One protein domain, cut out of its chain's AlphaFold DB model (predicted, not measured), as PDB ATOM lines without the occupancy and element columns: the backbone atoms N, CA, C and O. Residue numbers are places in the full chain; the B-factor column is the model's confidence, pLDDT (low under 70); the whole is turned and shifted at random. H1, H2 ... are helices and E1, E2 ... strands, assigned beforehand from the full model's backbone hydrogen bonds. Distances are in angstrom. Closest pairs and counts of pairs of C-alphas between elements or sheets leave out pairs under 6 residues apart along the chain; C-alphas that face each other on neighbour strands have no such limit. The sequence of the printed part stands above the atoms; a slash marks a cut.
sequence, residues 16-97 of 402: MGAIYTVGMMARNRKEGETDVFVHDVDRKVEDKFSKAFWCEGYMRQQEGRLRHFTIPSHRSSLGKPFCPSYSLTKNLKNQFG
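This is residues 16 to 97 of the 402 residues of the protein "Glucuronoxylan 4-O-methyltransferase 3" of Cinnamomum micranthum f. kanehirae (UniProt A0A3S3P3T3). Two helices, H1 and H2, lie side by side over one face of a three-stranded antiparallel sheet, E1 E3 E2, whose other face is bare; a long link leads to H3, off the sheet near H2. The 82 printed residues include, in order, H1 E1 H2 E2 E3 H3, class mixed. The whole is compact, radius of gyration of the C-alphas 12.6 A, spanning 36 by 29 by 19 A.

H1, residues 16 to 27, 16.8 A, begins at C-alpha 16 (161.728, 184.987, 175.061). E1 is residues 33 to 39, 19.8 A; H2 44 to 54, 15.2 A; E2 59 to 63; E3 66 to 72, 19.7 A. H3, residues 86 to 96, 16.4 A, ends at C-alpha 96 (150.453, 189.526, 175.952).

H1 and H2 touch, closest C-alphas Gly 23 and Trp 54 at 5.6 A, the same way at a shallow tilt of 19 degrees. Both are on the same face, height over the sheet 9.9 A each: two layers, helices over strands. N 36 of E1 and O 69 of E3 are 2.9 A apart; in the hairpin E2 and E3, N 68 and O 61 are 2.9 A apart. E1, H2, E2 form a split strand-helix-strand unit, two strands that run the same way in one sheet with a helix between them along the chain and E3 between them in the sheet; its crossover is right-handed. H3 is close to H2 but not clearly touching, closest C-alphas Ala 52 and Leu 88 at 7.1 A. Every O i to N i+4 pair is within hydrogen-bond range in H1 and H2, 6 of 7 in H3.

The farthest C-alphas, Glu 31 and Gly 97, are 37.0 A apart. The printed part has no cut; the link E3 to H3, 13 residues, is long. Residues 75 to 97 have pLDDT under 70.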
ATOM      1  N   MET A  16     161.768 184.183 173.837       85.88
ATOM      2  CA  MET A  16     161.728 184.987 175.061       85.88
ATOM      3  C   MET A  16     162.388 184.272 176.242       85.88
ATOM      4  O   MET A  16     163.172 184.876 176.972       85.88
ATOM      5  N   GLY A  17     162.119 182.971 176.386       85.56
ATOM      6  CA  GLY A  17     162.754 182.133 177.402       85.56
ATOM      7  C   GLY A  17     164.269 182.037 177.214       85.56
ATOM      8  O   GLY A  17     165.007 182.121 178.194       85.56
ATOM      9  N   ALA A  18     164.748 181.943 175.968       90.06
ATOM     10  CA  ALA A  18     166.178 181.926 175.662       90.06
ATOM     11  C   ALA A  18     166.840 183.274 175.984       90.06
ATOM     12  O   ALA A  18     167.893 183.294 176.619       90.06
ATOM     13  N   ILE A  19     166.196 184.393 175.628       89.81
ATOM     14  CA  ILE A  19     166.665 185.742 175.981       89.81
ATOM     15  C   ILE A  19     166.790 185.865 177.504       89.81
ATOM     16  O   ILE A  19     167.867 186.168 178.014       89.81
ATOM     17  N   TYR A  20     165.727 185.557 178.249       89.06
ATOM     18  CA  TYR A  20     165.751 185.606 179.711       89.06
ATOM     19  C   TYR A  20     166.863 184.725 180.305       89.06
ATOM     20  O   TYR A  20     167.678 185.200 181.098       89.06
ATOM     21  N   THR A  21     166.943 183.465 179.871       90.06
ATOM     22  CA  THR A  21     167.903 182.482 180.396       90.06
ATOM     23  C   THR A  21     169.345 182.920 180.159       90.06
ATOM     24  O   THR A  21     170.148 182.897 181.088       90.06
ATOM     25  N   VAL A  22     169.675 183.394 178.954       92.12
ATOM     26  CA  VAL A  22     171.023 183.883 178.624       92.12
ATOM     27  C   VAL A  22     171.406 185.089 179.485       92.12
ATOM     28  O   VAL A  22     172.531 185.149 179.982       92.12
ATOM     29  N   GLY A  23     170.471 186.012 179.730       89.62
ATOM     30  CA  GLY A  23     170.704 187.159 180.612       89.62
ATOM     31  C   GLY A  23     170.992 186.734 182.053       89.62
ATOM     32  O   GLY A  23     171.941 187.220 182.669       89.62
ATOM     33  N   MET A  24     170.218 185.775 182.570       88.31
ATOM     34  CA  MET A  24     170.428 185.207 183.905       88.31
ATOM     35  C   MET A  24     171.772 184.480 184.014       88.31
ATOM     36  O   MET A  24     172.501 184.681 184.984       88.31
ATOM     37  N   MET A  25     172.140 183.677 183.013       91.44
ATOM     38  CA  MET A  25     173.434 182.989 182.975       91.44
ATOM     39  C   MET A  25     174.603 183.979 182.966       91.44
ATOM     40  O   MET A  25     175.545 183.813 183.741       91.44
ATOM     41  N   ALA A  26     174.523 185.034 182.148       90.69
ATOM     42  CA  ALA A  26     175.539 186.083 182.084       90.69
ATOM     43  C   ALA A  26     175.729 186.791 183.437       90.69
ATOM     44  O   ALA A  26     176.858 187.012 183.878       90.69
ATOM     45  N   ARG A  27     174.628 187.098 184.137       87.06
ATOM     46  CA  ARG A  27     174.662 187.731 185.464       87.06
ATOM     47  C   ARG A  27     175.180 186.822 186.573       87.06
ATOM     48  O   ARG A  27     175.866 187.310 187.470       87.06
ATOM     49  N   ASN A  28     174.857 185.532 186.513       87.75
ATOM     50  CA  ASN A  28     175.221 184.543 187.531       87.75
ATOM     51  C   ASN A  28     176.688 184.096 187.458       87.75
ATOM     52  O   ASN A  28     177.132 183.294 188.283       87.75
ATOM     53  N   ARG A  29     177.459 184.608 186.494       87.31
ATOM     54  CA  ARG A  29     178.910 184.427 186.458       87.31
ATOM     55  C   ARG A  29     179.527 184.932 187.772       87.31
ATOM     56  O   ARG A  29     179.039 185.891 188.362       87.31
ATOM     57  N   LYS A  30     180.595 184.287 188.255       84.12
ATOM     58  CA  LYS A  30     181.259 184.716 189.502       84.12
ATOM     59  C   LYS A  30     181.859 186.116 189.367       84.12
ATOM     60  O   LYS A  30     181.666 186.937 190.253       84.12
ATOM     61  N   GLU A  31     182.564 186.356 188.264       86.44
ATOM     62  CA  GLU A  31     183.269 187.602 187.959       86.44
ATOM     63  C   GLU A  31     183.348 187.818 186.444       86.44
ATOM     64  O   GLU A  31     183.218 186.868 185.661       86.44
ATOM     65  N   GLY A  32     183.600 189.064 186.045       88.44
ATOM     66  CA  GLY A  32     183.805 189.466 184.657       88.44
ATOM     67  C   GLY A  32     182.515 189.826 183.928       88.44
ATOM     68  O   GLY A  32     181.447 189.979 184.527       88.44
ATOM     69  N   GLU A  33     182.636 189.965 182.615       92.06
ATOM     70  CA  GLU A  33     181.549 190.328 181.712       92.06
ATOM     71  C   GLU A  33     181.254 189.180 180.742       92.06
ATOM     72  O   GLU A  33     182.066 188.270 180.548       92.06
ATOM     73  N   THR A  34     180.056 189.187 180.168       93.56
ATOM     74  CA  THR A  34     179.640 188.216 179.157       93.56
ATOM     75  C   THR A  34     179.061 188.951 177.965       93.56
ATOM     76  O   THR A  34     178.073 189.675 178.105       93.56
ATOM     77  N   ASP A  35     179.643 188.720 176.793       95.69
ATOM     78  CA  ASP A  35     179.081 189.195 175.539       95.69
ATOM     79  C   ASP A  35     177.933 188.291 175.102       95.69
ATOM     80  O   ASP A  35     178.077 187.074 174.940       95.69
ATOM     81  N   VAL A  36     176.765 188.894 174.923       95.00
ATOM     82  CA  VAL A  36     175.571 188.214 174.437       95.00
ATOM     83  C   VAL A  36     175.072 188.904 173.181       95.00
ATOM     84  O   VAL A  36     175.105 190.126 173.045       95.00
ATOM     85  N   PHE A  37     174.601 188.085 172.249       95.88
ATOM     86  CA  PHE A  37     174.106 188.532 170.957       95.88
ATOM     87  C   PHE A  37     172.678 188.048 170.788       95.88
ATOM     88  O   PHE A  37     172.394 186.903 171.146       95.88
ATOM     89  N   VAL A  38     171.804 188.876 170.228       93.75
ATOM     90  CA  VAL A  38     170.440 188.497 169.835       93.75
ATOM     91  C   VAL A  38     170.187 188.954 168.411       93.75
ATOM     92  O   VAL A  38     170.464 190.102 168.065       93.75
ATOM     93  N   HIS A  39     169.703 188.032 167.590       92.00
ATOM     94  CA  HIS A  39     169.358 188.279 166.196       92.00
ATOM     95  C   HIS A  39     167.840 188.469 166.024       92.00
ATOM     96  O   HIS A  39     167.058 188.081 166.897       92.00
ATOM     97  N   ASP A  40     167.430 189.044 164.889       89.19
ATOM     98  CA  ASP A  40     166.049 189.410 164.538       89.19
ATOM     99  C   ASP A  40     165.405 190.434 165.496       89.19
ATOM    100  O   ASP A  40     164.239 190.310 165.881       89.19
ATOM    101  N   VAL A  41     166.173 191.447 165.916       88.38
ATOM    102  CA  VAL A  41     165.702 192.540 166.799       88.38
ATOM    103  C   VAL A  41     164.824 193.579 166.095       88.38
ATOM    104  O   VAL A  41     164.336 194.506 166.727       88.38
ATOM    105  N   ASP A  42     164.618 193.442 164.791       86.62
ATOM    106  CA  ASP A  42     163.574 194.132 164.033       86.62
ATOM    107  C   ASP A  42     162.166 193.645 164.424       86.62
ATOM    108  O   ASP A  42     161.175 194.358 164.250       86.62
ATOM    109  N   ARG A  43     162.063 192.454 165.028       84.88
ATOM    110  CA  ARG A  43     160.818 191.971 165.622       84.88
ATOM    111  C   ARG A  43     160.595 192.576 167.001       84.88
ATOM    112  O   ARG A  43     161.460 192.564 167.876       84.88
ATOM    113  N   LYS A  44     159.357 193.029 167.229       84.69
ATOM    114  CA  LYS A  44     158.941 193.703 168.470       84.69
ATOM    115  C   LYS A  44     159.203 192.878 169.729       84.69
ATOM    116  O   LYS A  44     159.457 193.456 170.782       84.69
ATOM    117  N   VAL A  45     159.092 191.551 169.657       84.25
ATOM    118  CA  VAL A  45     159.233 190.705 170.846       84.25
ATOM    119  C   VAL A  45     160.703 190.585 171.240       84.25
ATOM    120  O   VAL A  45     161.040 190.869 172.383       84.25
ATOM    121  N   GLU A  46     161.591 190.254 170.306       87.94
ATOM    122  CA  GLU A  46     163.038 190.191 170.523       87.94
ATOM    123  C   GLU A  46     163.615 191.558 170.921       87.94
ATOM    124  O   GLU A  46     164.397 191.627 171.873       87.94
ATOM    125  N   ASP A  47     163.184 192.648 170.272       87.94
ATOM    126  CA  ASP A  47     163.547 194.020 170.656       87.94
ATOM    127  C   ASP A  47     163.195 194.301 172.119       87.94
ATOM    128  O   ASP A  47     164.062 194.652 172.923       87.94
ATOM    129  N   LYS A  48     161.918 194.097 172.467       86.69
ATOM    130  CA  LYS A  48     161.389 194.412 173.792       86.69
ATOM    131  C   LYS A  48     162.025 193.535 174.859       86.69
ATOM    132  O   LYS A  48     162.473 194.056 175.874       86.69
ATOM    133  N   PHE A  49     162.084 192.221 174.647       87.69
ATOM    134  CA  PHE A  49     162.606 191.279 175.637       87.69
ATOM    135  C   PHE A  49     164.116 191.435 175.838       87.69
ATOM    136  O   PHE A  49     164.570 191.377 176.978       87.69
ATOM    137  N   SER A  50     164.899 191.671 174.780       89.25
ATOM    138  CA  SER A  50     166.347 191.876 174.934       89.25
ATOM    139  C   SER A  50     166.655 193.140 175.737       89.25
ATOM    140  O   SER A  50     167.358 193.060 176.738       89.25
ATOM    141  N   LYS A  51     166.049 194.286 175.401       87.38
ATOM    142  CA  LYS A  51     166.214 195.532 176.174       87.38
ATOM    143  C   LYS A  51     165.726 195.398 177.616       87.38
ATOM    144  O   LYS A  51     166.356 195.930 178.529       87.38
ATOM    145  N   ALA A  52     164.625 194.668 177.814       84.69
ATOM    146  CA  ALA A  52     164.064 194.392 179.128       84.69
ATOM    147  C   ALA A  52     165.050 193.654 180.021       84.69
ATOM    148  O   ALA A  52     165.428 194.160 181.070       84.69
ATOM    149  N   PHE A  53     165.439 192.454 179.592       84.62
ATOM    150  CA  PHE A  53     166.123 191.486 180.435       84.62
ATOM    151  C   PHE A  53     167.637 191.655 180.404       84.62
ATOM    152  O   PHE A  53     168.316 191.200 181.318       84.62
ATOM    153  N   TRP A  54     168.192 192.304 179.381       88.94
ATOM    154  CA  TRP A  54     169.636 192.520 179.265       88.94
ATOM    155  C   TRP A  54     170.065 193.953 179.553       88.94
ATOM    156  O   TRP A  54     171.259 194.207 179.519       88.94
ATOM    157  N   CYS A  55     169.132 194.844 179.910       84.25
ATOM    158  CA  CYS A  55     169.350 196.276 180.112       84.25
ATOM    159  C   CYS A  55     169.836 197.003 178.851       84.25
ATOM    160  O   CYS A  55     170.919 196.745 178.331       84.25
ATOM    161  N   GLU A  56     169.102 198.025 178.420       84.25
ATOM    162  CA  GLU A  56     169.528 198.881 177.304       84.25
ATOM    163  C   GLU A  56     170.904 199.532 177.545       84.25
ATOM    164  O   GLU A  56     171.716 199.607 176.631       84.25
ATOM    165  N   GLY A  57     171.227 199.876 178.797       85.19
ATOM    166  CA  GLY A  57     172.537 200.427 179.175       85.19
ATOM    167  C   GLY A  57     173.731 199.471 179.034       85.19
ATOM    168  O   GLY A  57     174.867 199.908 179.200       85.19
ATOM    169  N   TYR A  58     173.507 198.183 178.754       89.88
ATOM    170  CA  TYR A  58     174.569 197.216 178.445       89.88
ATOM    171  C   TYR A  58     174.692 196.919 176.949       89.88
ATOM    172  O   TYR A  58     175.582 196.166 176.553       89.88
ATOM    173  N   MET A  59     173.831 197.502 176.113       92.38
ATOM    174  CA  MET A  59     173.948 197.396 174.664       92.38
ATOM    175  C   MET A  59     175.204 198.139 174.203       92.38
ATOM    176  O   MET A  59     175.420 199.297 174.557       92.38
ATOM    177  N   ARG A  60     176.046 197.462 173.424       95.00
ATOM    178  CA  ARG A  60     177.287 198.027 172.881       95.00
ATOM    179  C   ARG A  60     177.145 198.417 171.425       95.00
ATOM    180  O   ARG A  60     177.639 199.463 171.025       95.00
ATOM    181  N   GLN A  61     176.462 197.580 170.655       93.94
ATOM    182  CA  GLN A  61     176.341 197.755 169.218       93.94
ATOM    183  C   GLN A  61     175.030 197.155 168.713       93.94
ATOM    184  O   GLN A  61     174.525 196.161 169.248       93.94
ATOM    185  N   GLN A  62     174.502 197.750 167.649       92.75
ATOM    186  CA  GLN A  62     173.476 197.153 166.809       92.75
ATOM    187  C   GLN A  62     173.920 197.268 165.351       92.75
ATOM    188  O   GLN A  62     174.171 198.371 164.880       92.75
ATOM    189  N   GLU A  63     173.982 196.136 164.656       92.19
ATOM    190  CA  GLU A  63     174.299 196.053 163.229       92.19
ATOM    191  C   GLU A  63     173.112 195.394 162.522       92.19
ATOM    192  O   GLU A  63     172.841 194.201 162.704       92.19
ATOM    193  N   GLY A  64     172.336 196.184 161.778       92.06
ATOM    194  CA  GLY A  64     171.079 195.730 161.182       92.06
ATOM    195  C   GLY A  64     170.147 195.070 162.209       92.06
ATOM    196  O   GLY A  64     169.648 195.722 163.130       92.06
ATOM    197  N   ARG A  65     169.916 193.758 162.039       92.81
ATOM    198  CA  ARG A  65     169.016 192.933 162.869       92.81
ATOM    199  C   ARG A  65     169.712 192.235 164.045       92.81
ATOM    200  O   ARG A  65     169.058 191.496 164.781       92.81
ATOM    201  N   LEU A  66     171.015 192.445 164.229       94.12
ATOM    202  CA  LEU A  66     171.808 191.863 165.309       94.12
ATOM    203  C   LEU A  66     172.114 192.918 166.374       94.12
ATOM    204  O   LEU A  66     172.565 194.016 166.055       94.12
ATOM    205  N   ARG A  67     171.940 192.569 167.649       94.31
ATOM    206  CA  ARG A  67     172.440 193.363 168.781       94.31
ATOM    207  C   ARG A  67     173.496 192.626 169.567       94.31
ATOM    208  O   ARG A  67     173.391 191.416 169.763       94.31
ATOM    209  N   HIS A  68     174.430 193.400 170.098       96.00
ATOM    210  CA  HIS A  68     175.472 192.987 171.023       96.00
ATOM    211  C   HIS A  68     175.308 193.725 172.353       96.00
ATOM    212  O   HIS A  68     175.178 194.950 172.392       96.00
ATOM    213  N   PHE A  69     175.324 192.965 173.443       95.12
ATOM    214  CA  PHE A  69     175.341 193.470 174.808       95.12
ATOM    215  C   PHE A  69     176.545 192.894 175.547       95.12
ATOM    216  O   PHE A  69     176.866 191.719 175.373       95.12
ATOM    217  N   THR A  70     177.135 193.679 176.442       94.69
ATOM    218  CA  THR A  70     178.165 193.215 177.377       94.69
ATOM    219  C   THR A  70     177.593 193.279 178.784       94.69
ATOM    220  O   THR A  70     177.454 194.354 179.368       94.69
ATOM    221  N   ILE A  71     177.205 192.122 179.317       91.31
ATOM    222  CA  ILE A  71     176.495 192.015 180.591       91.31
ATOM    223  C   ILE A  71     177.503 191.715 181.713       91.31
ATOM    224  O   ILE A  71     178.137 190.656 181.685       91.31
ATOM    225  N   PRO A  72     177.637 192.586 182.731       89.50
ATOM    226  CA  PRO A  72     178.533 192.346 183.854       89.50
ATOM    227  C   PRO A  72     177.931 191.358 184.857       89.50
ATOM    228  O   PRO A  72     176.718 191.348 185.102       89.50
ATOM    229  N   SER A  73     178.789 190.574 185.507       87.00
ATOM    230  CA  SER A  73     178.377 189.704 186.607       87.00
ATOM    231  C   SER A  73     177.757 190.487 187.771       87.00
ATOM    232  O   SER A  73     178.056 191.666 187.977       87.00
ATOM    233  N   HIS A  74     176.921 189.824 188.576       77.19
ATOM    234  CA  HIS A  74     176.285 190.449 189.741       77.19
ATOM    235  C   HIS A  74     177.305 191.009 190.750       77.19
ATOM    236  O   HIS A  74     177.095 192.086 191.308       77.19
ATOM    237  N   ARG A  75     178.430 190.310 190.971       68.56
ATOM    238  CA  ARG A  75     179.493 190.766 191.887       68.56
ATOM    239  C   ARG A  75     180.271 191.950 191.323       68.56
ATOM    240  O   ARG A  75     180.566 192.882 192.060       68.56
ATOM    241  N   SER A  76     180.547 191.945 190.020       65.56
ATOM    242  CA  SER A  76     181.229 193.050 189.332       65.56
ATOM    243  C   SER A  76     180.362 194.309 189.219       65.56
ATOM    244  O   SER A  76     180.884 195.384 188.945       65.56
ATOM    245  N   SER A  77     179.045 194.200 189.427       61.66
ATOM    246  CA  SER A  77     178.101 195.311 189.297       61.66
ATOM    247  C   SER A  77     177.501 195.802 190.619       61.66
ATOM    248  O   SER A  77     176.406 196.358 190.559       61.66
ATOM    249  N   LEU A  78     178.164 195.561 191.767       56.69
ATOM    250  CA  LEU A  78     177.809 195.994 193.139       56.69
ATOM    251  C   LEU A  78     176.571 196.917 193.207       56.69
ATOM    252  O   LEU A  78     176.672 198.133 193.074       56.69
ATOM    253  N   GLY A  79     175.387 196.318 193.374       55.72
ATOM    254  CA  GLY A  79     174.135 197.044 193.622       55.72
ATOM    255  C   GLY A  79     173.288 197.435 192.403       55.72
ATOM    256  O   GLY A  79     172.192 197.956 192.594       55.72
ATOM    257  N   LYS A  80     173.708 197.167 191.157       57.84
ATOM    258  CA  LYS A  80     172.828 197.348 189.985       57.84
ATOM    259  C   LYS A  80     171.872 196.154 189.867       57.84
ATOM    260  O   LYS A  80     172.358 195.046 189.622       57.84
ATOM    261  N   PRO A  81     170.545 196.339 190.004       56.22
ATOM    262  CA  PRO A  81     169.606 195.238 189.842       56.22
ATOM    263  C   PRO A  81     169.738 194.641 188.431       56.22
ATOM    264  O   PRO A  81     170.125 195.323 187.473       56.22
ATOM    265  N   PHE A  82     169.402 193.353 188.277       60.81
ATOM    266  CA  PHE A  82     168.974 192.857 186.964       60.81
ATOM    267  C   PHE A  82     167.915 193.835 186.463       60.81
ATOM    268  O   PHE A  82     167.164 194.328 187.294       60.81
ATOM    269  N   CYS A  83     167.861 194.198 185.186       65.69
ATOM    270  CA  CYS A  83     166.767 195.051 184.741       65.69
ATOM    271  C   CYS A  83     165.502 194.190 184.679       65.69
ATOM    272  O   CYS A  83     165.330 193.404 183.755       65.69
ATOM    273  N   PRO A  84     164.559 194.347 185.612       54.03
ATOM    274  CA  PRO A  84     163.199 194.514 185.195       54.03
ATOM    275  C   PRO A  84     162.930 195.985 185.431       54.03
ATOM    276  O   PRO A  84     162.865 196.440 186.575       54.03
ATOM    277  N   SER A  85     162.777 196.766 184.359       48.62
ATOM    278  CA  SER A  85     162.091 198.033 184.565       48.62
ATOM    279  C   SER A  85     160.718 197.675 185.146       48.62
ATOM    280  O   SER A  85     159.982 196.854 184.594       48.62
ATOM    281  N   TYR A  86     160.397 198.242 186.306       42.94
ATOM    282  CA  TYR A  86     159.146 197.993 187.033       42.94
ATOM    283  C   TYR A  86     157.898 198.263 186.155       42.94
ATOM    284  O   TYR A  86     156.808 197.755 186.401       42.94
ATOM    285  N   SER A  87     158.075 199.036 185.076       42.88
ATOM    286  CA  SER A  87     157.074 199.338 184.050       42.88
ATOM    287  C   SER A  87     156.826 198.184 183.061       42.88
ATOM    288  O   SER A  87     155.694 197.983 182.611       42.88
ATOM    289  N   LEU A  88     157.839 197.371 182.729       48.25
ATOM    290  CA  LEU A  88     157.695 196.339 181.699       48.25
ATOM    291  C   LEU A  88     156.962 195.091 182.182       48.25
ATOM    292  O   LEU A  88     156.216 194.500 181.409       48.25
ATOM    293  N   THR A  89     157.127 194.705 183.449       48.16
ATOM    294  CA  THR A  89     156.360 193.609 184.064       48.16
ATOM    295  C   THR A  89     154.863 193.927 184.101       48.16
ATOM    296  O   THR A  89     154.047 193.033 183.886       48.16
ATOM    297  N   LYS A  90     154.496 195.204 184.270       42.97
ATOM    298  CA  LYS A  90     153.105 195.685 184.216       42.97
ATOM    299  C   LYS A  90     152.558 195.733 182.780       42.97
ATOM    300  O   LYS A  90     151.453 195.263 182.528       42.97
ATOM    301  N   ASN A  91     153.349 196.219 181.818       43.38
ATOM    302  CA  ASN A  91     152.926 196.342 180.415       43.38
ATOM    303  C   ASN A  91     152.973 195.029 179.612       43.38
ATOM    304  O   ASN A  91     152.174 194.848 178.700       43.38
ATOM    305  N   LEU A  92     153.874 194.089 179.920       48.22
ATOM    306  CA  LEU A  92     153.864 192.750 179.312       48.22
ATOM    307  C   LEU A  92     152.655 191.929 179.787       48.22
ATOM    308  O   LEU A  92     152.062 191.231 178.968       48.22
ATOM    309  N   LYS A  93     152.240 192.085 181.057       44.81
ATOM    310  CA  LYS A  93     150.987 191.513 181.587       44.81
ATOM    311  C   LYS A  93     149.762 192.001 180.801       44.81
ATOM    312  O   LYS A  93     148.913 191.188 180.457       44.81
ATOM    313  N   ASN A  94     149.710 193.294 180.468       43.91
ATOM    314  CA  ASN A  94     148.584 193.891 179.738       43.91
ATOM    315  C   ASN A  94     148.603 193.628 178.221       43.91
ATOM    316  O   ASN A  94     147.546 193.600 177.605       43.91
ATOM    317  N   GLN A  95     149.779 193.449 177.608       42.53
ATOM    318  CA  GLN A  95     149.913 193.359 176.145       42.53
ATOM    319  C   GLN A  95     149.919 191.919 175.599       42.53
ATOM    320  O   GLN A  95     149.597 191.726 174.431       42.53
ATOM    321  N   PHE A  96     150.286 190.917 176.408       49.28
ATOM    322  CA  PHE A  96     150.453 189.526 175.952       49.28
ATOM    323  C   PHE A  96     149.586 188.493 176.681       49.28
ATOM    324  O   PHE A  96     149.817 187.312 176.462       49.28
ATOM    325  N   GLY A  97     148.627 188.913 177.523       39.94
ATOM    326  CA  GLY A  97     147.593 188.060 178.136       39.94
ATOM    327  C   GLY A  97     148.052 186.637 178.473       39.94
ATOM    328  O   GLY A  97     147.908 185.736 177.655       39.94
TER     329      GLY A  97